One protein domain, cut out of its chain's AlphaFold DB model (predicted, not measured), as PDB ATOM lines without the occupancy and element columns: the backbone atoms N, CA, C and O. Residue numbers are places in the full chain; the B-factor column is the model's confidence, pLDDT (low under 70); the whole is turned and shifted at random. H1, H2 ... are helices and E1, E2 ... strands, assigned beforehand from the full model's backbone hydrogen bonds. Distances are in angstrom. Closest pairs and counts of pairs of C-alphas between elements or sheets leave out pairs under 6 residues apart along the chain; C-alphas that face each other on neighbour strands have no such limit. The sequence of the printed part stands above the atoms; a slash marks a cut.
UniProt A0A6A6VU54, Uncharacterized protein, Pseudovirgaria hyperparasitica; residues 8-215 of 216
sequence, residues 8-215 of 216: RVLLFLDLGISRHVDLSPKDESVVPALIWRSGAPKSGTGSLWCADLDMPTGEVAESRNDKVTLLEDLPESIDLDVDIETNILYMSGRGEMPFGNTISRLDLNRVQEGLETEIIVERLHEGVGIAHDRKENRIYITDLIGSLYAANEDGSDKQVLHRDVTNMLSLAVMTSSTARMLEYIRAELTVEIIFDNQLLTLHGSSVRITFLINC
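This is residues 8 to 215 of the 216 residues of an uncharacterized protein of Pseudovirgaria hyperparasitica (UniProt A0A6A6VU54). Four small twisted sheets of four strands each follow one another like the blades of a partly opened fan, with edge strands E5 and E9 of the second and third nearest the middle. The last three sheets are face to face in turn; the first, E1 E2 E3 E4, makes one end and meets the second through few contacts. The printed part has 208 residues, with sixteen named strands and one named helix, H1, between E13 and E14; it is mostly strand, though under half of the residues, 102, are in named elements. The orders are E1 E2 E3 E4, mixed; E5 E6 E7 E8 and E9 E10 E11 E12, both antiparallel; and E13 E16 E14 E15, mixed. The whole is compact, with a radius of gyration of the C-alphas of 17.0 A and spans of 46 by 39 by 31 A.

E1, residues 8 to 11, begins at C-alpha 8 (188.018, 118.425, 141.216). E2 is residues 31 to 38, 23.4 A long, E3 46 to 52, 20.5 A, and E4 68 to 74. E5 is residues 80 to 83, E6 88 to 93, E7 102 to 107 and E8 118 to 121. E9 is residues 127 to 133, E10 138 to 143, E11 148 to 152 and E12 159 to 162. E13 is residues 168 to 175, 20.4 A, H1 181 to 184, E14 189 to 195 and E15 198 to 202. E16, residues 206 to 215, 26.7 A, ends at C-alpha 215 (169.874, 133.688, 144.519).

E1 is parallel to E2, with N 10 and O 33 at 2.8 A. E2 E3 E4, E5 E6 E7 E8 and E9 E10 E11 E12 are meanders, each strand the antiparallel neighbour of the one before; N 34 and O 51 are 2.8 A apart in the hairpin E2 and E3, and N 91 and O 104 2.8 A in the hairpin E6 and E7. The closest C-alphas of E1 and E5 are those of Leu 11 and Leu 80, 6.9 A apart. In this stack of sheets, set face to face in turn, the second and third have best planes 26 degrees apart, and the third and fourth 14 degrees. The closest C-alphas of E6 and E9 are those of Ser 92 and Val 128, 6.1 A apart; those of E9 and E13 are Gly 129 and Ser 170, 4.5 A apart. E13, H1 and E14 form a split strand-helix-strand unit, with E16 between its parallel strands and a right-handed crossover; N 172 and O 211 are 2.9 A apart, N 194 and O 212 2.8 A. H1 is not on that sheet and is too short for any O i to N i+4 pair.

The C-alphas of Gly 58 and Gln 198 are the two farthest apart, 50.3 A. The printed part has no cut; the long links are E1 to E2 and E3 to E4. Mean pLDDT of the printed part is 71.9, with residues 8 to 34, 39 to 41, 77 and 166 to 215 under 70.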
ATOM      1  N   ARG A   8     188.758 117.166 140.914       43.25
ATOM      2  CA  ARG A   8     188.018 118.425 141.216       43.25
ATOM      3  C   ARG A   8     188.678 119.565 140.449       43.25
ATOM      4  O   ARG A   8     189.829 119.416 140.084       43.25
ATOM      5  N   VAL A   9     188.027 120.707 140.249       36.78
ATOM      6  CA  VAL A   9     188.592 121.802 139.442       36.78
ATOM      7  C   VAL A   9     188.790 123.081 140.259       36.78
ATOM      8  O   VAL A   9     187.875 123.521 140.947       36.78
ATOM      9  N   LEU A  10     189.967 123.698 140.153       43.38
ATOM     10  CA  LEU A  10     190.236 125.085 140.529       43.38
ATOM     11  C   LEU A  10     190.532 125.872 139.244       43.38
ATOM     12  O   LEU A  10     191.389 125.466 138.457       43.38
ATOM     13  N   LEU A  11     189.806 126.967 139.013       47.62
ATOM     14  CA  LEU A  11     189.894 127.765 137.787       47.62
ATOM     15  C   LEU A  11     190.776 128.992 138.011       47.62
ATOM     16  O   LEU A  11     190.528 129.779 138.926       47.62
ATOM     17  N   PHE A  12     191.784 129.167 137.159       39.91
ATOM     18  CA  PHE A  12     192.576 130.396 137.099       39.91
ATOM     19  C   PHE A  12     192.301 131.110 135.780       39.91
ATOM     20  O   PHE A  12     192.536 130.561 134.703       39.91
ATOM     21  N   LEU A  13     191.811 132.345 135.882       42.34
ATOM     22  CA  LEU A  13     191.587 133.228 134.745       42.34
ATOM     23  C   LEU A  13     192.830 134.082 134.501       42.34
ATOM     24  O   LEU A  13     193.363 134.693 135.431       42.34
ATOM     25  N   ASP A  14     193.227 134.192 133.233       35.22
ATOM     26  CA  ASP A  14     194.382 134.963 132.731       35.22
ATOM     27  C   ASP A  14     194.277 136.488 133.022       35.22
ATOM     28  O   ASP A  14     195.175 137.273 132.734       35.22
ATOM     29  N   LEU A  15     193.184 136.936 133.658       35.72
ATOM     30  CA  LEU A  15     192.926 138.324 134.071       35.72
ATOM     31  C   LEU A  15     193.084 138.581 135.587       35.72
ATOM     32  O   LEU A  15     192.797 139.684 136.076       35.72
ATOM     33  N   GLY A  16     193.584 137.601 136.348       29.16
ATOM     34  CA  GLY A  16     193.942 137.775 137.761       29.16
ATOM     35  C   GLY A  16     192.752 137.792 138.723       29.16
ATOM     36  O   GLY A  16     192.810 138.457 139.756       29.16
ATOM     37  N   ILE A  17     191.671 137.084 138.390       35.81
ATOM     38  CA  ILE A  17     190.546 136.836 139.297       35.81
ATOM     39  C   ILE A  17     190.572 135.349 139.643       35.81
ATOM     40  O   ILE A  17     190.352 134.495 138.790       35.81
ATOM     41  N   SER A  18     190.909 135.051 140.897       35.03
ATOM     42  CA  SER A  18     190.810 133.713 141.480       35.03
ATOM     43  C   SER A  18     189.416 133.564 142.082       35.03
ATOM     44  O   SER A  18     189.040 134.355 142.952       35.03
ATOM     45  N   ARG A  19     188.640 132.567 141.642       42.47
ATOM     46  CA  ARG A  19     187.461 132.121 142.395       42.47
ATOM     47  C   ARG A  19     187.921 131.105 143.440       42.47
ATOM     48  O   ARG A  19     188.346 130.004 143.105       42.47
ATOM     49  N   HIS A  20     187.801 131.466 144.716       35.12
ATOM     50  CA  HIS A  20     187.850 130.498 145.809       35.12
ATOM     51  C   HIS A  20     186.452 129.905 146.006       35.12
ATOM     52  O   HIS A  20     185.535 130.621 146.403       35.12
ATOM     53  N   VAL A  21     186.299 128.606 145.750       37.06
ATOM     54  CA  VAL A  21     185.091 127.841 146.093       37.06
ATOM     55  C   VAL A  21     185.438 126.919 147.264       37.06
ATOM     56  O   VAL A  21     186.384 126.135 147.175       37.06
ATOM     57  N   ASP A  22     184.719 127.047 148.381       33.47
ATOM     58  CA  ASP A  22     184.863 126.166 149.547       33.47
ATOM     59  C   ASP A  22     184.142 124.839 149.274       33.47
ATOM     60  O   ASP A  22     182.931 124.809 149.056       33.47
ATOM     61  N   LEU A  23     184.912 123.749 149.246       39.00
ATOM     62  CA  LEU A  23     184.482 122.402 148.870       39.00
ATOM     63  C   LEU A  23     184.781 121.398 149.982       39.00
ATOM     64  O   LEU A  23     185.496 120.402 149.786       39.00
ATOM     65  N   SER A  24     184.222 121.645 151.163       26.56
ATOM     66  CA  SER A  24     184.182 120.634 152.218       26.56
ATOM     67  C   SER A  24     183.519 119.350 151.661       26.56
ATOM     68  O   SER A  24     182.401 119.422 151.144       26.56
ATOM     69  N   PRO A  25     184.180 118.174 151.695       36.53
ATOM     70  CA  PRO A  25     183.644 116.956 151.089       36.53
ATOM     71  C   PRO A  25     182.380 116.466 151.807       36.53
ATOM     72  O   PRO A  25     182.339 116.454 153.036       36.53
ATOM     73  N   LYS A  26     181.397 115.952 151.055       42.22
ATOM     74  CA  LYS A  26     180.504 114.892 151.565       42.22
ATOM     75  C   LYS A  26     180.945 113.486 151.149       42.22
ATOM     76  O   LYS A  26     180.433 112.530 151.717       42.22
ATOM     77  N   ASP A  27     181.903 113.368 150.230       35.97
ATOM     78  CA  ASP A  27     182.463 112.083 149.811       35.97
ATOM     79  C   ASP A  27     183.949 112.227 149.426       35.97
ATOM     80  O   ASP A  27     184.355 113.220 148.810       35.97
ATOM     81  N   GLU A  28     184.770 111.263 149.841       34.91
ATOM     82  CA  GLU A  28     186.247 111.315 149.862       34.91
ATOM     83  C   GLU A  28     186.918 110.989 148.507       34.91
ATOM     84  O   GLU A  28     188.123 110.757 148.449       34.91
ATOM     85  N   SER A  29     186.182 110.981 147.390       36.69
ATOM     86  CA  SER A  29     186.652 110.369 146.133       36.69
ATOM     87  C   SER A  29     187.102 111.328 145.021       36.69
ATOM     88  O   SER A  29     187.275 110.887 143.890       36.69
ATOM     89  N   VAL A  30     187.297 112.630 145.268       43.47
ATOM     90  CA  VAL A  30     187.655 113.573 144.184       43.47
ATOM     91  C   VAL A  30     188.904 114.394 144.537       43.47
ATOM     92  O   VAL A  30     188.882 115.167 145.493       43.47
ATOM     93  N   VAL A  31     189.989 114.238 143.766       43.28
ATOM     94  CA  VAL A  31     191.305 114.893 143.980       43.28
ATOM     95  C   VAL A  31     191.370 116.227 143.231       43.28
ATOM     96  O   VAL A  31     190.971 116.263 142.090       43.28
ATOM     97  N   PRO A  32     191.868 117.348 143.754       52.00
ATOM     98  CA  PRO A  32     191.832 118.618 143.023       52.00
ATOM     99  C   PRO A  32     192.796 118.721 141.823       52.00
ATOM    100  O   PRO A  32     193.913 118.217 141.848       52.00
ATOM    101  N   ALA A  33     192.355 119.431 140.786       65.06
ATOM    102  CA  ALA A  33     193.037 119.720 139.535       65.06
ATOM    103  C   ALA A  33     192.846 121.188 139.148       65.06
ATOM    104  O   ALA A  33     191.790 121.784 139.334       65.06
ATOM    105  N   LEU A  34     193.891 121.782 138.606       67.44
ATOM    106  CA  LEU A  34     193.879 123.104 138.010       67.44
ATOM    107  C   LEU A  34     193.343 122.985 136.581       67.44
ATOM    108  O   LEU A  34     193.843 122.141 135.843       67.44
ATOM    109  N   ILE A  35     192.381 123.819 136.173       72.00
ATOM    110  CA  ILE A  35     192.004 123.985 134.759       72.00
ATOM    111  C   ILE A  35     192.231 125.439 134.361       72.00
ATOM    112  O   ILE A  35     191.819 126.366 135.058       72.00
ATOM    113  N   TRP A  36     192.903 125.628 133.231       74.94
ATOM    114  CA  TRP A  36     193.176 126.949 132.686       74.94
ATOM    115  C   TRP A  36     193.274 126.893 131.170       74.94
ATOM    116  O   TRP A  36     193.349 125.826 130.554       74.94
ATOM    117  N   ARG A  37     193.292 128.075 130.569       76.06
ATOM    118  CA  ARG A  37     193.397 128.259 129.130       76.06
ATOM    119  C   ARG A  37     194.423 129.329 128.819       76.06
ATOM    120  O   ARG A  37     194.682 130.201 129.641       76.06
ATOM    121  N   SER A  38     194.987 129.270 127.625       71.94
ATOM    122  CA  SER A  38     195.654 130.410 127.011       71.94
ATOM    123  C   SER A  38     195.357 130.434 125.521       71.94
ATOM    124  O   SER A  38     194.847 129.467 124.954       71.94
ATOM    125  N   GLY A  39     195.640 131.568 124.899       68.75
ATOM    126  CA  GLY A  39     195.453 131.791 123.476       68.75
ATOM    127  C   GLY A  39     195.640 133.268 123.177       68.75
ATOM    128  O   GLY A  39     195.261 134.119 123.979       68.75
ATOM    129  N   ALA A  40     196.251 133.583 122.037       69.00
ATOM    130  CA  ALA A  40     196.370 134.971 121.625       69.00
ATOM    131  C   ALA A  40     194.992 135.520 121.204       69.00
ATOM    132  O   ALA A  40     194.156 134.766 120.690       69.00
ATOM    133  N   PRO A  41     194.743 136.830 121.379       67.12
ATOM    134  CA  PRO A  41     193.472 137.412 120.992       67.12
ATOM    135  C   PRO A  41     193.136 137.148 119.526       67.12
ATOM    136  O   PRO A  41     193.971 137.361 118.644       67.12
ATOM    137  N   LYS A  42     191.912 136.675 119.275       70.44
ATOM    138  CA  LYS A  42     191.384 136.337 117.940       70.44
ATOM    139  C   LYS A  42     192.292 135.434 117.081       70.44
ATOM    140  O   LYS A  42     192.210 135.493 115.857       70.44
ATOM    141  N   SER A  43     193.149 134.600 117.683       75.31
ATOM    142  CA  SER A  43     194.076 133.745 116.921       75.31
ATOM    143  C   SER A  43     193.498 132.386 116.527       75.31
ATOM    144  O   SER A  43     193.992 131.777 115.583       75.31
ATOM    145  N   GLY A  44     192.492 131.890 117.258       77.12
ATOM    146  CA  GLY A  44     191.992 130.518 117.102       77.12
ATOM    147  C   GLY A  44     192.988 129.444 117.550       77.12
ATOM    148  O   GLY A  44     192.797 128.276 117.252       77.12
ATOM    149  N   THR A  45     194.061 129.827 118.247       82.62
ATOM    150  CA  THR A  45     195.112 128.914 118.730       82.62
ATOM    151  C   THR A  45     194.992 128.677 120.233       82.62
ATOM    152  O   THR A  45     196.004 128.546 120.925       82.62
ATOM    153  N   GLY A  46     193.775 128.780 120.770       83.44
ATOM    154  CA  GLY A  46     193.529 128.622 122.191       83.44
ATOM    155  C   GLY A  46     193.594 127.157 122.605       83.44
ATOM    156  O   GLY A  46     193.141 126.281 121.870       83.44
ATOM    157  N   SER A  47     194.097 126.895 123.805       85.44
ATOM    158  CA  SER A  47     194.195 125.541 124.348       85.44
ATOM    159  C   SER A  47     193.662 125.491 125.766       85.44
ATOM    160  O   SER A  47     193.902 126.396 126.562       85.44
ATOM    161  N   LEU A  48     192.946 124.420 126.086       84.50
ATOM    162  CA  LEU A  48     192.487 124.115 127.431       84.50
ATOM    163  C   LEU A  48     193.420 123.067 128.036       84.50
ATOM    164  O   LEU A  48     193.633 122.012 127.439       84.50
ATOM    165  N   TRP A  49     193.931 123.335 129.232       83.62
ATOM    166  CA  TRP A  49     194.791 122.414 129.964       83.62
ATOM    167  C   TRP A  49     194.221 122.073 131.327       83.62
ATOM    168  O   TRP A  49     193.452 122.840 131.912       83.62
ATOM    169  N   CYS A  50     194.672 120.939 131.854       83.00
ATOM    170  CA  CYS A  50     194.558 120.629 133.263       83.00
ATOM    171  C   CYS A  50     195.872 120.106 133.854       83.00
ATOM    172  O   CYS A  50     196.745 119.628 133.135       83.00
ATOM    173  N   ALA A  51     196.020 120.210 135.168       79.62
ATOM    174  CA  ALA A  51     197.130 119.644 135.939       79.62
ATOM    175  C   ALA A  51     196.640 119.309 137.351       79.62
ATOM    176  O   ALA A  51     195.549 119.738 137.725       79.62
ATOM    177  N   ASP A  52     197.412 118.577 138.149       78.06
ATOM    178  CA  ASP A  52     197.048 118.345 139.547       78.06
ATOM    179  C   ASP A  52     197.145 119.657 140.356       78.06
ATOM    180  O   ASP A  52     197.883 120.583 140.007       78.06
ATOM    181  N   LEU A  53     196.374 119.798 141.436       75.25
ATOM    182  CA  LEU A  53     196.492 120.996 142.276       75.25
ATOM    183  C   LEU A  53     197.831 121.019 143.020       75.25
ATOM    184  O   LEU A  53     198.482 122.062 143.092       75.25
ATOM    185  N   ASP A  54     198.239 119.865 143.545       79.81
ATOM    186  CA  ASP A  54     199.518 119.717 144.222       79.81
ATOM    187  C   ASP A  54     200.660 119.813 143.214       79.81
ATOM    188  O   ASP A  54     200.615 119.229 142.130       79.81
ATOM    189  N   MET A  55     201.701 120.559 143.580       82.00
ATOM    190  CA  MET A  55     202.902 120.641 142.759       82.00
ATOM    191  C   MET A  55     203.658 119.309 142.832       82.00
ATOM    192  O   MET A  55     203.958 118.850 143.945       82.00
ATOM    193  N   PRO A  56     204.032 118.699 141.693       85.69
ATOM    194  CA  PRO A  56     204.910 117.541 141.704       85.69
ATOM    195  C   PRO A  56     206.230 117.856 142.418       85.69
ATOM    196  O   PRO A  56     206.754 118.973 142.371       85.69
ATOM    197  N   THR A  57     206.780 116.864 143.120       91.38
ATOM    198  CA  THR A  57     207.979 117.068 143.942       91.38
ATOM    199  C   THR A  57     209.157 117.538 143.090       91.38
ATOM    200  O   THR A  57     209.588 116.837 142.181       91.38
ATOM    201  N   GLY A  58     209.718 118.697 143.442       91.19
ATOM    202  CA  GLY A  58     210.878 119.273 142.757       91.19
ATOM    203  C   GLY A  58     210.550 120.041 141.475       91.19
ATOM    204  O   GLY A  58     211.477 120.508 140.817       91.19
ATOM    205  N   GLU A  59     209.270 120.196 141.133       90.69
ATOM    206  CA  GLU A  59     208.819 120.993 139.991       90.69
ATOM    207  C   GLU A  59     208.338 122.389 140.424       90.69
ATOM    208  O   GLU A  59     208.096 122.657 141.604       90.69
ATOM    209  N   VAL A  60     208.226 123.295 139.451       84.44
ATOM    210  CA  VAL A  60     207.656 124.641 139.609       84.44
ATOM    211  C   VAL A  60     206.500 124.828 138.629       84.44
ATOM    212  O   VAL A  60     206.386 124.081 137.658       84.44
ATOM    213  N   ALA A  61     205.656 125.835 138.861       79.69
ATOM    214  CA  ALA A  61     204.442 126.057 138.076       79.69
ATOM    215  C   ALA A  61     204.709 126.170 136.566       79.69
ATOM    216  O   ALA A  61     203.951 125.629 135.763       79.69
ATOM    217  N   GLU A  62     205.807 126.819 136.183       81.12
ATOM    218  CA  GLU A  62     206.192 127.062 134.793       81.12
ATOM    219  C   GLU A  62     206.667 125.799 134.064       81.12
ATOM    220  O   GLU A  62     206.583 125.732 132.837       81.12
ATOM    221  N   SER A  63     207.183 124.805 134.792       84.44
ATOM    222  CA  SER A  63     207.835 123.622 134.217       84.44
ATOM    223  C   SER A  63     207.249 122.304 134.720       84.44
ATOM    224  O   SER A  63     207.937 121.282 134.688       84.44
ATOM    225  N   ARG A  64     206.011 122.332 135.220       86.12
ATOM    226  CA  ARG A  64     205.337 121.139 135.722       86.12
ATOM    227  C   ARG A  64     204.995 120.165 134.590       86.12
ATOM    228  O   ARG A  64     204.476 120.577 133.548       86.12
ATOM    229  N   ASN A  65     205.295 118.884 134.777       84.75
ATOM    230  CA  ASN A  65     205.189 117.850 133.740       84.75
ATOM    231  C   ASN A  65     203.861 117.088 133.762       84.75
ATOM    232  O   ASN A  65     203.561 116.338 132.836       84.75
ATOM    233  N   ASP A  66     203.052 117.275 134.798       84.12
ATOM    234  CA  ASP A  66     201.718 116.687 134.942       84.12
ATOM    235  C   ASP A  66     200.622 117.467 134.186       84.12
ATOM    236  O   ASP A  66     199.439 117.135 134.282       84.12
ATOM    237  N   LYS A  67     201.010 118.494 133.417       83.38
ATOM    238  CA  LYS A  67     200.121 119.237 132.522       83.38
ATOM    239  C   LYS A  67     199.603 118.337 131.398       83.38
ATOM    240  O   LYS A  67     200.377 117.772 130.629       83.38
ATOM    241  N   VAL A  68     198.286 118.304 131.240       83.75
ATOM    242  CA  VAL A  68     197.561 117.579 130.195       83.75
ATOM    243  C   VAL A  68     196.789 118.577 129.337       83.75
ATOM    244  O   VAL A  68     196.078 119.432 129.861       83.75
ATOM    245  N   THR A  69     196.912 118.471 128.015       85.12
ATOM    246  CA  THR A  69     196.052 119.210 127.080       85.12
ATOM    247  C   THR A  69     194.712 118.500 126.946       85.12
ATOM    248  O   THR A  69     194.670 117.316 126.620       85.12
ATOM    249  N   LEU A  70     193.625 119.225 127.210       84.50
ATOM    250  CA  LEU A  70     192.251 118.742 127.089       84.50
ATOM    251  C   LEU A  70     191.670 119.031 125.701       84.50
ATOM    252  O   LEU A  70     191.025 118.167 125.118       84.50
ATOM    253  N   LEU A  71     191.899 120.240 125.185       85.88
ATOM    254  CA  LEU A  71     191.418 120.704 123.883       85.88
ATOM    255  C   LEU A  71     192.404 121.719 123.284       85.88
ATOM    256  O   LEU A  71     193.083 122.438 124.020       85.88
ATOM    257  N   GLU A  72     192.434 121.809 121.958       87.12
ATOM    258  CA  GLU A  72     193.228 122.766 121.171       87.12
ATOM    259  C   GLU A  72     192.344 123.440 120.112       87.12
ATOM    260  O   GLU A  72     191.151 123.144 120.019       87.12
ATOM    261  N   ASP A  73     192.922 124.368 119.344       85.69
ATOM    262  CA  ASP A  73     192.256 125.108 118.260       85.69
ATOM    263  C   ASP A  73     190.977 125.840 118.688       85.69
ATOM    264  O   ASP A  73     190.019 126.014 117.929       85.69
ATOM    265  N   LEU A  74     190.948 126.279 119.946       82.31
ATOM    266  CA  LEU A  74     189.793 126.949 120.505       82.31
ATOM    267  C   LEU A  74     189.819 128.461 120.190       82.31
ATOM    268  O   LEU A  74     190.897 129.061 120.079       82.31
ATOM    269  N   PRO A  75     188.643 129.120 120.110       77.44
ATOM    270  CA  PRO A  75     188.540 130.580 119.999       77.44
ATOM    271  C   PRO A  75     189.197 131.293 121.197       77.44
ATOM    272  O   PRO A  75     189.666 130.666 122.143       77.44
ATOM    273  N   GLU A  76     189.251 132.618 121.209       72.75
ATOM    274  CA  GLU A  76     189.766 133.335 122.384       72.75
ATOM    275  C   GLU A  76     188.757 133.200 123.536       72.75
ATOM    276  O   GLU A  76     187.729 133.859 123.506       72.75
ATOM    277  N   SER A  77     188.981 132.357 124.548       67.38
ATOM    278  CA  SER A  77     188.114 132.358 125.742       67.38
ATOM    279  C   SER A  77     188.646 133.298 126.799       67.38
ATOM    280  O   SER A  77     189.853 133.284 127.046       67.38
ATOM    281  N   ILE A  78     187.761 134.009 127.494       71.31
ATOM    282  CA  ILE A  78     188.176 134.819 128.646       71.31
ATOM    283  C   ILE A  78     187.829 134.164 129.977       71.31
ATOM    284  O   ILE A  78     188.605 134.297 130.921       71.31
ATOM    285  N   ASP A  79     186.698 133.465 130.057       82.38
ATOM    286  CA  ASP A  79     186.177 132.963 131.324       82.38
ATOM    287  C   ASP A  79     185.803 131.482 131.241       82.38
ATOM    288  O   ASP A  79     185.424 130.967 130.183       82.38
ATOM    289  N   LEU A  80     185.939 130.813 132.380       84.25
ATOM    290  CA  LEU A  80     185.626 129.414 132.611       84.25
ATOM    291  C   LEU A  80     184.758 129.336 133.869       84.25
ATOM    292  O   LEU A  80     185.039 130.015 134.854       84.25
ATOM    293  N   ASP A  81     183.765 128.456 133.872       85.00
ATOM    294  CA  ASP A  81     183.038 128.094 135.089       85.00
ATOM    295  C   ASP A  81     182.758 126.594 135.119       85.00
ATOM    296  O   ASP A  81     182.513 125.996 134.077       85.00
ATOM    297  N   VAL A  82     182.799 125.965 136.290       81.88
ATOM    298  CA  VAL A  82     182.620 124.510 136.413       81.88
ATOM    299  C   VAL A  82     181.491 124.200 137.373       81.88
ATOM    300  O   VAL A  82     181.540 124.571 138.545       81.88
ATOM    301  N   ASP A  83     180.522 123.425 136.895       82.38
ATOM    302  CA  ASP A  83     179.633 122.675 137.769       82.38
ATOM    303  C   ASP A  83     180.340 121.397 138.220       82.38
ATOM    304  O   ASP A  83     180.470 120.424 137.479       82.38
ATOM    305  N   ILE A  84     180.810 121.413 139.459       73.88
ATOM    306  CA  ILE A  84     181.539 120.298 140.064       73.88
ATOM    307  C   ILE A  84     180.669 119.074 140.359       73.88
ATOM    308  O   ILE A  84     181.207 117.988 140.552       73.88
ATOM    309  N   GLU A  85     179.348 119.230 140.461       77.19
ATOM    310  CA  GLU A  85     178.472 118.104 140.776       77.19
ATOM    311  C   GLU A  85     178.122 117.307 139.524       77.19
ATOM    312  O   GLU A  85     177.975 116.088 139.595       77.19
ATOM    313  N   THR A  86     178.017 117.981 138.378       81.38
ATOM    314  CA  THR A  86     177.777 117.341 137.078       81.38
ATOM    315  C   THR A  86     179.054 117.151 136.255       81.38
ATOM    316  O   THR A  86     179.037 116.416 135.270       81.38
ATOM    317  N   ASN A  87     180.175 117.746 136.683       82.44
ATOM    318  CA  ASN A  87     181.444 117.818 135.952       82.44
ATOM    319  C   ASN A  87     181.311 118.481 134.568       82.44
ATOM    320  O   ASN A  87     182.016 118.123 133.623       82.44
ATOM    321  N   ILE A  88     180.436 119.479 134.453       87.44
ATOM    322  CA  ILE A  88     180.299 120.291 133.243       87.44
ATOM    323  C   ILE A  88     181.169 121.546 133.357       87.44
ATOM    324  O   ILE A  88     181.056 122.313 134.312       87.44
ATOM    325  N   LEU A  89     182.032 121.770 132.365       88.38
ATOM    326  CA  LEU A  89     182.806 123.002 132.212       88.38
ATOM    327  C   LEU A  89     182.124 123.904 131.187       88.38
ATOM    328  O   LEU A  89     182.013 123.533 130.023       88.38
ATOM    329  N   TYR A  90     181.749 125.102 131.610       90.12
ATOM    330  CA  TYR A  90     181.288 126.209 130.784       90.12
ATOM    331  C   TYR A  90     182.464 127.114 130.413       90.12
ATOM    332  O   TYR A  90     183.354 127.364 131.226       90.12
ATOM    333  N   MET A  91     182.475 127.630 129.186       88.75
ATOM    334  CA  MET A  91     183.529 128.522 128.709       88.75
ATOM    335  C   MET A  91     183.008 129.560 127.724       88.75
ATOM    336  O   MET A  91     182.173 129.258 126.863       88.75
ATOM    337  N   SER A  92     183.536 130.780 127.825       87.69
ATOM    338  CA  SER A  92     183.223 131.838 126.866       87.69
ATOM    339  C   SER A  92     184.113 131.678 125.648       87.69
ATOM    340  O   SER A  92     185.258 131.253 125.751       87.69
ATOM    341  N   GLY A  93     183.597 131.988 124.470       85.94
ATOM    342  CA  GLY A  93     184.377 132.082 123.245       85.94
ATOM    343  C   GLY A  93     184.188 133.466 122.653       85.94
ATOM    344  O   GLY A  93     183.092 133.802 122.226       85.94
ATOM    345  N   ARG A  94     185.239 134.278 122.600       81.19
ATOM    346  CA  ARG A  94     185.333 135.521 121.824       81.19
ATOM    347  C   ARG A  94     185.924 135.264 120.449       81.19
ATOM    348  O   ARG A  94     186.601 134.268 120.202       81.19
ATOM    349  N   GLY A  95     185.686 136.214 119.555       79.06
ATOM    350  CA  GLY A  95     186.120 136.160 118.167       79.06
ATOM    351  C   GLY A  95     184.934 136.095 117.216       79.06
ATOM    352  O   GLY A  95     183.811 136.437 117.574       79.06
ATOM    353  N   GLU A  96     185.196 135.662 115.992       79.25
ATOM    354  CA  GLU A  96     184.196 135.658 114.928       79.25
ATOM    355  C   GLU A  96     183.346 134.382 114.937       79.25
ATOM    356  O   GLU A  96     183.794 133.304 115.334       79.25
ATOM    357  N   MET A  97     182.113 134.502 114.446       78.75
ATOM    358  CA  MET A  97     181.245 133.351 114.181       78.75
ATOM    359  C   MET A  97     181.934 132.362 113.211       78.75
ATOM    360  O   MET A  97     182.668 132.800 112.321       78.75
ATOM    361  N   PRO A  98     181.677 131.043 113.312       77.88
ATOM    362  CA  PRO A  98     180.671 130.412 114.175       77.88
ATOM    363  C   PRO A  98     181.166 130.052 115.585       77.88
ATOM    364  O   PRO A  98     180.357 129.666 116.416       77.88
ATOM    365  N   PHE A  99     182.468 130.153 115.867       77.94
ATOM    366  CA  PHE A  99     183.037 129.636 117.120       77.94
ATOM    367  C   PHE A  99     183.237 130.713 118.193       77.94
ATOM    368  O   PHE A  99     183.239 130.401 119.380       77.94
ATOM    369  N   GLY A 100     183.376 131.977 117.800       83.69
ATOM    370  CA  GLY A 100     183.429 133.119 118.705       83.69
ATOM    371  C   GLY A 100     182.066 133.777 118.926       83.69
ATOM    372  O   GLY A 100     181.106 133.543 118.196       83.69
ATOM    373  N   ASN A 101     182.001 134.631 119.944       89.62
ATOM    374  CA  ASN A 101     180.782 135.215 120.500       89.62
ATOM    375  C   ASN A 101     179.768 134.173 120.997       89.62
ATOM    376  O   ASN A 101     178.555 134.321 120.799       89.62
ATOM    377  N   THR A 102     180.288 133.147 121.671       91.38
ATOM    378  CA  THR A 102     179.539 131.987 122.156       91.38
ATOM    379  C   THR A 102     179.767 131.714 123.643       91.38
ATOM    380  O   THR A 102     180.774 132.128 124.219       91.38
ATOM    381  N   ILE A 103     178.831 130.986 124.256       93.06
ATOM    382  CA  ILE A 103     179.116 130.136 125.416       93.06
ATOM    383  C   ILE A 103     179.056 128.697 124.942       93.06
ATOM    384  O   ILE A 103     178.100 128.302 124.269       93.06
ATOM    385  N   SER A 104     180.063 127.919 125.317       92.44
ATOM    386  CA  SER A 104     180.075 126.479 125.100       92.44
ATOM    387  C   SER A 104     180.248 125.733 126.411       92.44
ATOM    388  O   SER A 104     180.734 126.299 127.393       92.44
ATOM    389  N   ARG A 105     179.842 124.467 126.425       92.69
ATOM    390  CA  ARG A 105     180.077 123.555 127.538       92.69
ATOM    391  C   ARG A 105     180.733 122.263 127.072       92.69
ATOM    392  O   ARG A 105     180.639 121.904 125.899       92.69
ATOM    393  N   LEU A 106     181.381 121.567 127.998       89.12
ATOM    394  CA  LEU A 106     181.898 120.218 127.793       89.12
ATOM    395  C   LEU A 106     181.722 119.361 129.042       89.12
ATOM    396  O   LEU A 106     181.736 119.870 130.163       89.12
ATOM    397  N   ASP A 107     181.582 118.058 128.825       88.62
ATOM    398  CA  ASP A 107     181.465 117.057 129.881       88.62
ATOM    399  C   ASP A 107     182.846 116.491 130.234       88.62
ATOM    400  O   ASP A 107     183.431 115.709 129.479       88.62
ATOM    401  N   LEU A 108     183.374 116.873 131.400       81.62
ATOM    402  CA  LEU A 108     184.676 116.407 131.881       81.62
ATOM    403  C   LEU A 108     184.670 114.916 132.253       81.62
ATOM    404  O   LEU A 108     185.743 114.321 132.373       81.62
ATOM    405  N   ASN A 109     183.509 114.269 132.385       80.38
ATOM    406  CA  ASN A 109     183.456 112.817 132.564       80.38
ATOM    407  C   ASN A 109     183.901 112.075 131.291       80.38
ATOM    408  O   ASN A 109     184.373 110.941 131.372       80.38
ATOM    409  N   ARG A 110     183.819 112.724 130.122       79.81
ATOM    410  CA  ARG A 110     184.156 112.138 128.815       79.81
ATOM    411  C   ARG A 110     185.611 112.350 128.395       79.81
ATOM    412  O   ARG A 110     185.977 111.997 127.279       79.81
ATOM    413  N   VAL A 111     186.485 112.851 129.277       76.69
ATOM    414  CA  VAL A 111     187.915 113.079 128.967       76.69
ATOM    415  C   VAL A 111     188.595 111.842 128.360       76.69
ATOM    416  O   VAL A 111     189.399 111.978 127.444       76.69
ATOM    417  N   GLN A 112     188.265 110.634 128.833       70.81
ATOM    418  CA  GLN A 112     188.846 109.387 128.308       70.81
ATOM    419  C   GLN A 112     188.283 108.972 126.940       70.81
ATOM    420  O   GLN A 112     188.943 108.245 126.202       70.81
ATOM    421  N   GLU A 113     187.066 109.405 126.617       76.81
ATOM    422  CA  GLU A 113     186.356 109.076 125.374       76.81
ATOM    423  C   GLU A 113     186.634 110.093 124.261       76.81
ATOM    424  O   GLU A 113     186.438 109.792 123.084       76.81
ATOM    425  N   GLY A 114     187.108 111.280 124.638       76.19
ATOM    426  CA  GLY A 114     187.241 112.442 123.773       76.19
ATOM    427  C   GLY A 114     186.272 113.535 124.210       76.19
ATOM    428  O   GLY A 114     185.078 113.299 124.394       76.19
ATOM    429  N   LEU A 115     186.807 114.741 124.387       83.50
ATOM    430  CA  LEU A 115     186.007 115.918 124.695       83.50
ATOM    431  C   LEU A 115     185.432 116.516 123.415       83.50
ATOM    432  O   LEU A 115     186.132 116.670 122.416       83.50
ATOM    433  N   GLU A 116     184.170 116.917 123.488       86.25
ATOM    434  CA  GLU A 116     183.479 117.665 122.445       86.25
ATOM    435  C   GLU A 116     182.884 118.923 123.072       86.25
ATOM    436  O   GLU A 116     182.378 118.890 124.197       86.25
ATOM    437  N   THR A 117     182.969 120.038 122.352       89.06
ATOM    438  CA  THR A 117     182.367 121.300 122.773       89.06
ATOM    439  C   THR A 117     180.962 121.423 122.200       89.06
ATOM    440  O   THR A 117     180.738 121.274 121.000       89.06
ATOM    441  N   GLU A 118     180.002 121.736 123.064       93.50
ATOM    442  CA  GLU A 118     178.634 122.064 122.678       93.50
ATOM    443  C   GLU A 118     178.429 123.571 122.821       93.50
ATOM    444  O   GLU A 118     178.573 124.111 123.917       93.50
ATOM    445  N   ILE A 119     178.092 124.265 121.734       93.56
ATOM    446  CA  ILE A 119     177.712 125.682 121.788       93.56
ATOM    447  C   ILE A 119     176.265 125.776 122.279       93.56
ATOM    448  O   ILE A 119     175.356 125.298 121.606       93.56
ATOM    449  N   ILE A 120     176.063 126.420 123.429       95.75
ATOM    450  CA  ILE A 120     174.742 126.586 124.057       95.75
ATOM    451  C   ILE A 120     174.202 128.010 123.897       95.75
ATOM    452  O   ILE A 120     172.998 128.222 123.802       95.75
ATOM    453  N   VAL A 121     175.080 129.010 123.795       94.88
ATOM    454  CA  VAL A 121     174.687 130.400 123.534       94.88
ATOM    455  C   VAL A 121     175.516 130.960 122.395       94.88
ATOM    456  O   VAL A 121     176.724 130.769 122.349       94.88
ATOM    457  N   GLU A 122     174.873 131.721 121.515       92.44
ATOM    458  CA  GLU A 122     175.509 132.424 120.400       92.44
ATOM    459  C   GLU A 122     175.136 133.912 120.396       92.44
ATOM    460  O   GLU A 122     174.247 134.365 121.132       92.44
ATOM    461  N   ARG A 123     175.754 134.670 119.480       89.69
ATOM    462  CA  ARG A 123     175.428 136.080 119.191       89.69
ATOM    463  C   ARG A 123     175.606 136.975 120.416       89.69
ATOM    464  O   ARG A 123     174.720 137.761 120.753       89.69
ATOM    465  N   LEU A 124     176.721 136.794 121.113       89.19
ATOM    466  CA  LEU A 124     177.206 137.741 122.114       89.19
ATOM    467  C   LEU A 124     177.983 138.877 121.433       89.19
ATOM    468  O   LEU A 124     178.363 138.772 120.267       89.19
ATOM    469  N   HIS A 125     178.228 139.966 122.153       88.00
ATOM    470  CA  HIS A 125     179.018 141.088 121.653       88.00
ATOM    471  C   HIS A 125     180.363 141.144 122.373       88.00
ATOM    472  O   HIS A 125     180.575 141.998 123.227       88.00
ATOM    473  N   GLU A 126     181.259 140.218 122.020       85.06
ATOM    474  CA  GLU A 126     182.512 139.953 122.735       85.06
ATOM    475  C   GLU A 126     182.225 139.438 124.158       85.06
ATOM    476  O   GLU A 126     182.526 140.098 125.149       85.06
ATOM    477  N   GLY A 127     181.583 138.265 124.244       84.25
ATOM    478  CA  GLY A 127     181.222 137.616 125.512       84.25
ATOM    479  C   GLY A 127     182.440 137.335 126.392       84.25
ATOM    480  O   GLY A 127     183.440 136.807 125.911       84.25
ATOM    481  N   VAL A 128     182.359 137.696 127.670       82.25
ATOM    482  CA  VAL A 128     183.483 137.656 128.609       82.25
ATOM    483  C   VAL A 128     183.178 136.748 129.781       82.25
ATOM    484  O   VAL A 128     183.639 135.611 129.773       82.25
ATOM    485  N   GLY A 129     182.429 137.254 130.762       83.81
ATOM    486  CA  GLY A 129     182.216 136.591 132.035       83.81
ATOM    487  C   GLY A 129     181.105 135.557 131.959       83.81
ATOM    488  O   GLY A 129     180.120 135.767 131.249       83.81
ATOM    489  N   ILE A 130     181.242 134.470 132.716       86.81
ATOM    490  CA  ILE A 130     180.216 133.435 132.877       86.81
ATOM    491  C   ILE A 130     180.032 133.134 134.353       86.81
ATOM    492  O   ILE A 130     180.996 133.045 135.107       86.81
ATOM    493  N   ALA A 131     178.793 132.915 134.771       86.56
ATOM    494  CA  ALA A 131     178.516 132.235 136.023       86.56
ATOM    495  C   ALA A 131     177.363 131.250 135.856       86.56
ATOM    496  O   ALA A 131     176.307 131.617 135.340       86.56
ATOM    497  N   HIS A 132     177.568 130.017 136.304       86.38
ATOM    498  CA  HIS A 132     176.536 128.999 136.365       86.38
ATOM    499  C   HIS A 132     175.864 129.012 137.741       86.38
ATOM    500  O   HIS A 132     176.518 128.889 138.777       86.38
ATOM    501  N   ASP A 133     174.544 129.151 137.745       83.94
ATOM    502  CA  ASP A 133     173.704 128.958 138.913       83.94
ATOM    503  C   ASP A 133     172.910 127.663 138.779       83.94
ATOM    504  O   ASP A 133     171.836 127.603 138.173       83.94
ATOM    505  N   ARG A 134     173.433 126.626 139.424       82.06
ATOM    506  CA  ARG A 134     172.802 125.314 139.457       82.06
ATOM    507  C   ARG A 134     171.477 125.291 140.215       82.06
ATOM    508  O   ARG A 134     170.630 124.456 139.922       82.06
ATOM    509  N   LYS A 135     171.283 126.160 141.211       80.50
ATOM    510  CA  LYS A 135     170.055 126.134 142.015       80.50
ATOM    511  C   LYS A 135     168.857 126.578 141.180       80.50
ATOM    512  O   LYS A 135     167.801 125.954 141.246       80.50
ATOM    513  N   GLU A 136     169.057 127.614 140.374       82.50
ATOM    514  CA  GLU A 136     168.027 128.170 139.496       82.50
ATOM    515  C   GLU A 136     168.086 127.606 138.062       82.50
ATOM    516  O   GLU A 136     167.231 127.929 137.241       82.50
ATOM    517  N   ASN A 137     169.053 126.730 137.759       89.94
ATOM    518  CA  ASN A 137     169.328 126.167 136.427       89.94
ATOM    519  C   ASN A 137     169.543 127.252 135.361       89.94
ATOM    520  O   ASN A 137     168.961 127.213 134.270       89.94
ATOM    521  N   ARG A 138     170.362 128.257 135.692       91.12
ATOM    522  CA  ARG A 138     170.644 129.395 134.812       91.12
ATOM    523  C   ARG A 138     172.132 129.574 134.586       91.12
ATOM    524  O   ARG A 138     172.946 129.337 135.471       91.12
ATOM    525  N   ILE A 139     172.472 130.097 133.419       91.19
ATOM    526  CA  ILE A 139     173.773 130.708 133.164       91.19
ATOM    527  C   ILE A 139     173.599 132.211 133.026       91.19
ATOM    528  O   ILE A 139     172.649 132.705 132.414       91.19
ATOM    529  N   TYR A 140     174.554 132.940 133.573       89.62
ATOM    530  CA  TYR A 140     174.651 134.377 133.437       89.62
ATOM    531  C   TYR A 140     175.919 134.729 132.680       89.62
ATOM    532  O   TYR A 140     176.937 134.046 132.804       89.62
ATOM    533  N   ILE A 141     175.836 135.761 131.846       90.44
ATOM    534  CA  ILE A 141     176.873 136.066 130.860       90.44
ATOM    535  C   ILE A 141     177.073 137.572 130.799       90.44
ATOM    536  O   ILE A 141     176.088 138.304 130.705       90.44
ATOM    537  N   THR A 142     178.317 138.040 130.790       86.94
ATOM    538  CA  THR A 142     178.635 139.447 130.508       86.94
ATOM    539  C   THR A 142     179.337 139.586 129.166       86.94
ATOM    540  O   THR A 142     179.927 138.632 128.660       86.94
ATOM    541  N   ASP A 143     179.298 140.774 128.573       87.00
ATOM    542  CA  ASP A 143     180.074 141.094 127.376       87.00
ATOM    543  C   ASP A 143     180.838 142.422 127.513       87.00
ATOM    544  O   ASP A 143     180.575 143.222 128.416       87.00
ATOM    545  N   LEU A 144     181.819 142.659 126.630       82.62
ATOM    546  CA  LEU A 144     182.672 143.856 126.705       82.62
ATOM    547  C   LEU A 144     181.924 145.168 126.453       82.62
ATOM    548  O   LEU A 144     182.431 146.228 126.823       82.62
ATOM    549  N   ILE A 145     180.752 145.118 125.818       84.44
ATOM    550  CA  ILE A 145     179.945 146.315 125.554       84.44
ATOM    551  C   ILE A 145     179.003 146.659 126.714       84.44
ATOM    552  O   ILE A 145     178.317 147.676 126.657       84.44
ATOM    553  N   GLY A 146     178.996 145.853 127.777       82.56
ATOM    554  CA  GLY A 146     178.301 146.164 129.015       82.56
ATOM    555  C   GLY A 146     176.885 145.604 129.116       82.56
ATOM    556  O   GLY A 146     176.042 146.182 129.805       82.56
ATOM    557  N   SER A 147     176.608 144.478 128.463       87.56
ATOM    558  CA  SER A 147     175.350 143.746 128.637       87.56
ATOM    559  C   SER A 147     175.504 142.595 129.626       87.56
ATOM    560  O   SER A 147     176.504 141.877 129.605       87.56
ATOM    561  N   LEU A 148     174.488 142.404 130.467       87.62
ATOM    562  CA  LEU A 148     174.315 141.204 131.280       87.62
ATOM    563  C   LEU A 148     173.148 140.399 130.724       87.62
ATOM    564  O   LEU A 148     172.030 140.910 130.596       87.62
ATOM    565  N   TYR A 149     173.399 139.126 130.461       91.31
ATOM    566  CA  TYR A 149     172.406 138.172 129.998       91.31
ATOM    567  C   TYR A 149     172.133 137.119 131.064       91.31
ATOM    568  O   TYR A 149     173.004 136.800 131.874       91.31
ATOM    569  N   ALA A 150     170.942 136.540 130.998       92.00
ATOM    570  CA  ALA A 150     170.631 135.263 131.618       92.00
ATOM    571  C   ALA A 150     170.050 134.326 130.564       92.00
ATOM    572  O   ALA A 150     169.306 134.769 129.691       92.00
ATOM    573  N   ALA A 151     170.377 133.049 130.654       95.25
ATOM    574  CA  ALA A 151     169.771 131.982 129.873       95.25
ATOM    575  C   ALA A 151     169.556 130.771 130.787       95.25
ATOM    576  O   ALA A 151     170.123 130.705 131.879       95.25
ATOM    577  N   ASN A 152     168.738 129.821 130.355       95.31
ATOM    578  CA  ASN A 152     168.673 128.506 130.988       95.31
ATOM    579  C   ASN A 152     170.027 127.791 130.847       95.31
ATOM    580  O   ASN A 152     170.847 128.163 130.008       95.31
ATOM    581  N   GLU A 153     170.265 126.756 131.649       92.56
ATOM    582  CA  GLU A 153     171.509 125.967 131.615       92.56
ATOM    583  C   GLU A 153     171.833 125.379 130.222       92.56
ATOM    584  O   GLU A 153     172.996 125.244 129.843       92.56
ATOM    585  N   ASP A 154     170.809 125.081 129.418       94.06
ATOM    586  CA  ASP A 154     170.938 124.635 128.024       94.06
ATOM    587  C   ASP A 154     171.113 125.786 127.011       94.06
ATOM    588  O   ASP A 154     171.166 125.557 125.805       94.06
ATOM    589  N   GLY A 155     171.188 127.028 127.493       94.94
ATOM    590  CA  GLY A 155     171.310 128.251 126.703       94.94
ATOM    591  C   GLY A 155     170.003 128.770 126.094       94.94
ATOM    592  O   GLY A 155     170.000 129.826 125.449       94.94
ATOM    593  N   SER A 156     168.878 128.084 126.316       96.12
ATOM    594  CA  SER A 156     167.559 128.555 125.891       96.12
ATOM    595  C   SER A 156     167.082 129.762 126.711       96.12
ATOM    596  O   SER A 156     167.651 130.106 127.745       96.12
ATOM    597  N   ASP A 157     166.043 130.450 126.224       95.56
ATOM    598  CA  ASP A 157     165.466 131.644 126.870       95.56
ATOM    599  C   ASP A 157     166.509 132.723 127.233       95.56
ATOM    600  O   ASP A 157     166.494 133.317 128.312       95.56
ATOM    601  N   LYS A 158     167.454 132.979 126.317       95.06
ATOM    602  CA  LYS A 158     168.441 134.047 126.497       95.06
ATOM    603  C   LYS A 158     167.754 135.413 126.541       95.06
ATOM    604  O   LYS A 158     167.242 135.900 125.530       95.06
ATOM    605  N   GLN A 159     167.849 136.072 127.686       93.69
ATOM    606  CA  GLN A 159     167.306 137.398 127.956       93.69
ATOM    607  C   GLN A 159     168.416 138.376 128.324       93.69
ATOM    608  O   GLN A 159     169.427 138.006 128.918       93.69
ATOM    609  N   VAL A 160     168.210 139.647 127.990       91.81
ATOM    610  CA  VAL A 160     169.066 140.737 128.468       91.81
ATOM    611  C   VAL A 160     168.485 141.244 129.781       91.81
ATOM    612  O   VAL A 160     167.362 141.742 129.786       91.81
ATOM    613  N   LEU A 161     169.238 141.125 130.872       87.00
ATOM    614  CA  LEU A 161     168.845 141.642 132.185       87.00
ATOM    615  C   LEU A 161     169.202 143.123 132.326       87.00
ATOM    616  O   LEU A 161     168.373 143.928 132.739       87.00
ATOM    617  N   HIS A 162     170.423 143.486 131.927       83.81
ATOM    618  CA  HIS A 162     170.919 144.860 131.968       83.81
ATOM    619  C   HIS A 162     171.740 145.189 130.721       83.81
ATOM    620  O   HIS A 162     172.298 144.305 130.068       83.81
ATOM    621  N   ARG A 163     171.804 146.482 130.403       86.00
ATOM    622  CA  ARG A 163     172.619 147.063 129.333       86.00
ATOM    623  C   ARG A 163     173.386 148.255 129.878       86.00
ATOM    624  O   ARG A 163     173.008 148.805 130.910       86.00
ATOM    625  N   ASP A 164     174.415 148.652 129.140       82.25
ATOM    626  CA  ASP A 164     175.212 149.849 129.396       82.25
ATOM    627  C   ASP A 164     175.916 149.845 130.766       82.25
ATOM    628  O   ASP A 164     176.272 150.898 131.298       82.25
ATOM    629  N   VAL A 165     176.169 148.657 131.332       73.12
ATOM    630  CA  VAL A 165     177.002 148.522 132.528       73.12
ATOM    631  C   VAL A 165     178.459 148.376 132.102       73.12
ATOM    632  O   VAL A 165     178.911 147.328 131.654       73.12
ATOM    633  N   THR A 166     179.213 149.463 132.190       68.94
ATOM    634  CA  THR A 166     180.581 149.516 131.659       68.94
ATOM    635  C   THR A 166     181.541 148.582 132.407       68.94
ATOM    636  O   THR A 166     181.426 148.431 133.617       68.94
ATOM    637  N   ASN A 167     182.555 148.044 131.719       65.19
ATOM    638  CA  ASN A 167     183.696 147.311 132.304       65.19
ATOM    639  C   ASN A 167     183.364 145.990 133.038       65.19
ATOM    640  O   ASN A 167     184.047 145.630 134.000       65.19
ATOM    641  N   MET A 168     182.360 145.240 132.573       67.88
ATOM    642  CA  MET A 168     182.033 143.910 133.103       67.88
ATOM    643  C   MET A 168     182.966 142.820 132.573       67.88
ATOM    644  O   MET A 168     182.750 142.275 131.491       67.88
ATOM    645  N   LEU A 169     183.986 142.472 133.355       67.44
ATOM    646  CA  LEU A 169     184.959 141.445 132.967       67.44
ATOM    647  C   LEU A 169     184.752 140.100 133.663       67.44
ATOM    648  O   LEU A 169     185.243 139.090 133.175       67.44
ATOM    649  N   SER A 170     184.050 140.074 134.794       69.38
ATOM    650  CA  SER A 170     183.860 138.854 135.574       69.38
ATOM    651  C   SER A 170     182.512 138.830 136.264       69.38
ATOM    652  O   SER A 170     181.989 139.863 136.695       69.38
ATOM    653  N   LEU A 171     182.005 137.623 136.446       69.88
ATOM    654  CA  LEU A 171     180.743 137.346 137.106       69.88
ATOM    655  C   LEU A 171     180.983 136.386 138.270       69.88
ATOM    656  O   LEU A 171     181.987 135.677 138.274       69.88
ATOM    657  N   ALA A 172     180.095 136.364 139.255       68.06
ATOM    658  CA  ALA A 172     179.999 135.295 140.240       68.06
ATOM    659  C   ALA A 172     178.552 135.185 140.741       68.06
ATOM    660  O   ALA A 172     177.870 136.188 140.956       68.06
ATOM    661  N   VAL A 173     178.081 133.959 140.944       66.31
ATOM    662  CA  VAL A 173     176.811 133.699 141.634       66.31
ATOM    663  C   VAL A 173     177.127 133.439 143.101       66.31
ATOM    664  O   VAL A 173     178.057 132.700 143.425       66.31
ATOM    665  N   MET A 174     176.372 134.069 143.994       62.69
ATOM    666  CA  MET A 174     176.546 133.949 145.437       62.69
ATOM    667  C   MET A 174     175.244 133.485 146.079       62.69
ATOM    668  O   MET A 174     174.179 134.025 145.809       62.69
ATOM    669  N   THR A 175     175.332 132.505 146.976       55.81
ATOM    670  CA  THR A 175     174.209 132.106 147.836       55.81
ATOM    671  C   THR A 175     174.290 132.841 149.172       55.81
ATOM    672  O   THR A 175     175.367 133.254 149.603       55.81
ATOM    673  N   SER A 176     173.170 132.994 149.874       50.47
ATOM    674  CA  SER A 176     173.048 133.779 151.117       50.47
ATOM    675  C   SER A 176     174.069 133.451 152.231       50.47
ATOM    676  O   SER A 176     174.426 134.327 153.019       50.47
ATOM    677  N   SER A 177     174.631 132.238 152.262       46.12
ATOM    678  CA  SER A 177     175.728 131.836 153.164       46.12
ATOM    679  C   SER A 177     177.108 132.428 152.826       46.12
ATOM    680  O   SER A 177     178.005 132.398 153.667       46.12
ATOM    681  N   THR A 178     177.293 132.989 151.628       48.28
ATOM    682  CA  THR A 178     178.570 133.543 151.136       48.28
ATOM    683  C   THR A 178     178.720 135.053 151.344       48.28
ATOM    684  O   THR A 178     179.771 135.601 151.034       48.28
ATOM    685  N   ALA A 179     177.743 135.739 151.952       47.41
ATOM    686  CA  ALA A 179     177.773 137.194 152.176       47.41
ATOM    687  C   ALA A 179     179.005 137.707 152.962       47.41
ATOM    688  O   ALA A 179     179.356 138.878 152.856       47.41
ATOM    689  N   ARG A 180     179.723 136.832 153.683       46.31
ATOM    690  CA  ARG A 180     181.031 137.144 154.298       46.31
ATOM    691  C   ARG A 180     182.146 137.429 153.282       46.31
ATOM    692  O   ARG A 180     183.145 138.041 153.640       46.31
ATOM    693  N   MET A 181     181.986 137.027 152.021       46.19
ATOM    694  CA  MET A 181     182.948 137.298 150.948       46.19
ATOM    695  C   MET A 181     182.993 138.791 150.588       46.19
ATOM    696  O   MET A 181     184.052 139.288 150.220       46.19
ATOM    697  N   LEU A 182     181.891 139.528 150.797       49.84
ATOM    698  CA  LEU A 182     181.844 140.986 150.629       49.84
ATOM    699  C   LEU A 182     182.794 141.716 151.592       49.84
ATOM    700  O   LEU A 182     183.337 142.752 151.228       49.84
ATOM    701  N   GLU A 183     183.052 141.163 152.784       47.16
ATOM    702  CA  GLU A 183     184.027 141.729 153.731       47.16
ATOM    703  C   GLU A 183     185.484 141.510 153.277       47.16
ATOM    704  O   GLU A 183     186.379 142.252 153.683       47.16
ATOM    705  N   TYR A 184     185.729 140.512 152.418       45.16
ATOM    706  CA  TYR A 184     187.049 140.191 151.858       45.16
ATOM    707  C   TYR A 184     187.349 140.901 150.539       45.16
ATOM    708  O   TYR A 184     188.523 141.005 150.161       45.16
ATOM    709  N   ILE A 185     186.325 141.411 149.851       51.12
ATOM    710  CA  ILE A 185     186.517 142.324 148.730       51.12
ATOM    711  C   ILE A 185     187.101 143.609 149.316       51.12
ATOM    712  O   ILE A 185     186.403 144.448 149.880       51.12
ATOM    713  N   ARG A 186     188.433 143.724 149.245       46.94
ATOM    714  CA  ARG A 186     189.159 144.926 149.660       46.94
ATOM    715  C   ARG A 186     188.485 146.144 149.028       46.94
ATOM    716  O   ARG A 186     188.070 146.075 147.874       46.94
ATOM    717  N   ALA A 187     188.455 147.263 149.755       48.50
ATOM    718  CA  ALA A 187     187.864 148.558 149.372       48.50
ATOM    719  C   ALA A 187     188.413 149.192 148.063       48.50
ATOM    720  O   ALA A 187     188.183 150.365 147.772       48.50
ATOM    721  N   GLU A 188     189.159 148.424 147.279       54.22
ATOM    722  CA  GLU A 188     189.789 148.789 146.024       54.22
ATOM    723  C   GLU A 188     188.978 148.364 144.798       54.22
ATOM    724  O   GLU A 188     189.333 148.791 143.713       54.22
ATOM    725  N   LEU A 189     187.905 147.573 144.915       55.94
ATOM    726  CA  LEU A 189     187.104 147.134 143.762       55.94
ATOM    727  C   LEU A 189     185.714 147.781 143.775       55.94
ATOM    728  O   LEU A 189     185.049 147.809 144.807       55.94
ATOM    729  N   THR A 190     185.267 148.289 142.625       58.72
ATOM    730  CA  THR A 190     183.846 148.612 142.410       58.72
ATOM    731  C   THR A 190     183.094 147.315 142.144       58.72
ATOM    732  O   THR A 190     183.475 146.592 141.238       58.72
ATOM    733  N   VAL A 191     182.052 147.003 142.902       63.47
ATOM    734  CA  VAL A 191     181.273 145.763 142.758       63.47
ATOM    735  C   VAL A 191     179.858 146.131 142.356       63.47
ATOM    736  O   VAL A 191     179.256 147.012 142.964       63.47
ATOM    737  N   GLU A 192     179.323 145.450 141.354       65.44
ATOM    738  CA  GLU A 192     177.911 145.543 141.001       65.44
ATOM    739  C   GLU A 192     177.213 144.307 141.576       65.44
ATOM    740  O   GLU A 192     177.670 143.181 141.427       65.44
ATOM    741  N   ILE A 193     176.120 144.483 142.297       64.00
ATOM    742  CA  ILE A 193     175.400 143.384 142.939       64.00
ATOM    743  C   ILE A 193     174.000 143.374 142.366       64.00
ATOM    744  O   ILE A 193     173.304 144.382 142.422       64.00
ATOM    745  N   ILE A 194     173.573 142.235 141.841       62.84
ATOM    746  CA  ILE A 194     172.181 142.009 141.485       62.84
ATOM    747  C   ILE A 194     171.545 141.212 142.606       62.84
ATOM    748  O   ILE A 194     171.819 140.028 142.808       62.84
ATOM    749  N   PHE A 195     170.677 141.893 143.335       60.59
ATOM    750  CA  PHE A 195     169.857 141.301 144.374       60.59
ATOM    751  C   PHE A 195     168.397 141.512 143.995       60.59
ATOM    752  O   PHE A 195     167.974 142.652 143.821       60.59
ATOM    753  N   ASP A 196     167.634 140.428 143.851       62.47
ATOM    754  CA  ASP A 196     166.189 140.499 143.582       62.47
ATOM    755  C   ASP A 196     165.856 141.338 142.320       62.47
ATOM    756  O   ASP A 196     164.972 142.195 142.310       62.47
ATOM    757  N   ASN A 197     166.641 141.139 141.249       60.41
ATOM    758  CA  ASN A 197     166.624 141.915 139.994       60.41
ATOM    759  C   ASN A 197     166.902 143.426 140.133       60.41
ATOM    760  O   ASN A 197     166.669 144.187 139.191       60.41
ATOM    761  N   GLN A 198     167.418 143.881 141.275       60.00
ATOM    762  CA  GLN A 198     167.883 145.252 141.458       60.00
ATOM    763  C   GLN A 198     169.403 145.315 141.398       60.00
ATOM    764  O   GLN A 198     170.092 144.562 142.084       60.00
ATOM    765  N   LEU A 199     169.911 146.245 140.588       65.88
ATOM    766  CA  LEU A 199     171.331 146.551 140.499       65.88
ATOM    767  C   LEU A 199     171.731 147.495 141.640       65.88
ATOM    768  O   LEU A 199     171.174 148.585 141.782       65.88
ATOM    769  N   LEU A 200     172.705 147.075 142.434       63.06
ATOM    770  CA  LEU A 200     173.303 147.822 143.530       63.06
ATOM    771  C   LEU A 200     174.793 148.008 143.250       63.06
ATOM    772  O   LEU A 200     175.541 147.034 143.203       63.06
ATOM    773  N   THR A 201     175.240 149.253 143.141       66.38
ATOM    774  CA  THR A 201     176.654 149.566 142.919       66.38
ATOM    775  C   THR A 201     177.348 149.894 144.237       66.38
ATOM    776  O   THR A 201     176.970 150.829 144.945       66.38
ATOM    777  N   LEU A 202     178.410 149.157 144.556       61.75
ATOM    778  CA  LEU A 202     179.348 149.480 145.627       61.75
ATOM    779  C   LEU A 202     180.613 150.070 145.008       61.75
ATOM    780  O   LEU A 202     181.352 149.380 144.311       61.75
ATOM    781  N   HIS A 203     180.881 151.349 145.258       62.25
ATOM    782  CA  HIS A 203     182.045 152.035 144.696       62.25
ATOM    783  C   HIS A 203     183.319 151.764 145.515       62.25
ATOM    784  O   HIS A 203     183.346 152.007 146.721       62.25
ATOM    785  N   GLY A 204     184.383 151.317 144.840       57.38
ATOM    786  CA  GLY A 204     185.733 151.159 145.401       57.38
ATOM    787  C   GLY A 204     186.736 152.154 144.806       57.38
ATOM    788  O   GLY A 204     186.415 152.893 143.875       57.38
ATOM    789  N   SER A 205     187.967 152.185 145.331       50.16
ATOM    790  CA  SER A 205     189.013 153.127 144.883       50.16
ATOM    791  C   SER A 205     189.680 152.773 143.541       50.16
ATOM    792  O   SER A 205     190.327 153.637 142.952       50.16
ATOM    793  N   SER A 206     189.502 151.546 143.031       46.75
ATOM    794  CA  SER A 206     189.896 151.105 141.681       46.75
ATOM    795  C   SER A 206     188.725 150.395 140.968       46.75
ATOM    796  O   SER A 206     187.809 149.845 141.584       46.75
ATOM    797  N   VAL A 207     188.701 150.444 139.631       39.81
ATOM    798  CA  VAL A 207     187.566 149.954 138.825       39.81
ATOM    799  C   VAL A 207     187.859 148.549 138.300       39.81
ATOM    800  O   VAL A 207     188.608 148.379 137.342       39.81
ATOM    801  N   ARG A 208     187.247 147.538 138.916       47.44
ATOM    802  CA  ARG A 208     187.068 146.190 138.356       47.44
ATOM    803  C   ARG A 208     185.722 145.674 138.841       47.44
ATOM    804  O   ARG A 208     185.599 145.333 140.011       47.44
ATOM    805  N   ILE A 209     184.743 145.668 137.941       46.97
ATOM    806  CA  ILE A 209     183.349 145.355 138.241       46.97
ATOM    807  C   ILE A 209     183.140 143.843 138.237       46.97
ATOM    808  O   ILE A 209     183.271 143.188 137.205       46.97
ATOM    809  N   THR A 210     182.836 143.302 139.416       52.75
ATOM    810  CA  THR A 210     182.348 141.928 139.587       52.75
ATOM    811  C   THR A 210     180.856 141.992 139.835       52.75
ATOM    812  O   THR A 210     180.431 142.751 140.702       52.75
ATOM    813  N   PHE A 211     180.088 141.211 139.081       53.34
ATOM    814  CA  PHE A 211     178.657 141.060 139.306       53.34
ATOM    815  C   PHE A 211     178.387 139.934 140.293       53.34
ATOM    816  O   PHE A 211     178.853 138.819 140.073       53.34
ATOM    817  N   LEU A 212     177.640 140.224 141.356       53.50
ATOM    818  CA  LEU A 212     177.194 139.228 142.327       53.50
ATOM    819  C   LEU A 212     175.700 139.013 142.176       53.50
ATOM    820  O   LEU A 212     174.921 139.904 142.498       53.50
ATOM    821  N   ILE A 213     175.303 137.846 141.687       53.78
ATOM    822  CA  ILE A 213     173.889 137.490 141.583       53.78
ATOM    823  C   ILE A 213     173.534 136.712 142.838       53.78
ATOM    824  O   ILE A 213     174.061 135.622 143.059       53.78
ATOM    825  N   ASN A 214     172.705 137.314 143.690       45.41
ATOM    826  CA  ASN A 214     172.220 136.647 144.887       45.41
ATOM    827  C   ASN A 214     170.952 135.873 144.551       45.41
ATOM    828  O   ASN A 214     169.925 136.479 144.231       45.41
ATOM    829  N   CYS A 215     171.036 134.552 144.652       42.59
ATOM    830  CA  CYS A 215     169.874 133.688 144.519       42.59
ATOM    831  C   CYS A 215     169.358 133.304 145.916       42.59
ATOM    832  O   CYS A 215     170.171 132.968 146.787       42.59
TER     833      CYS A 215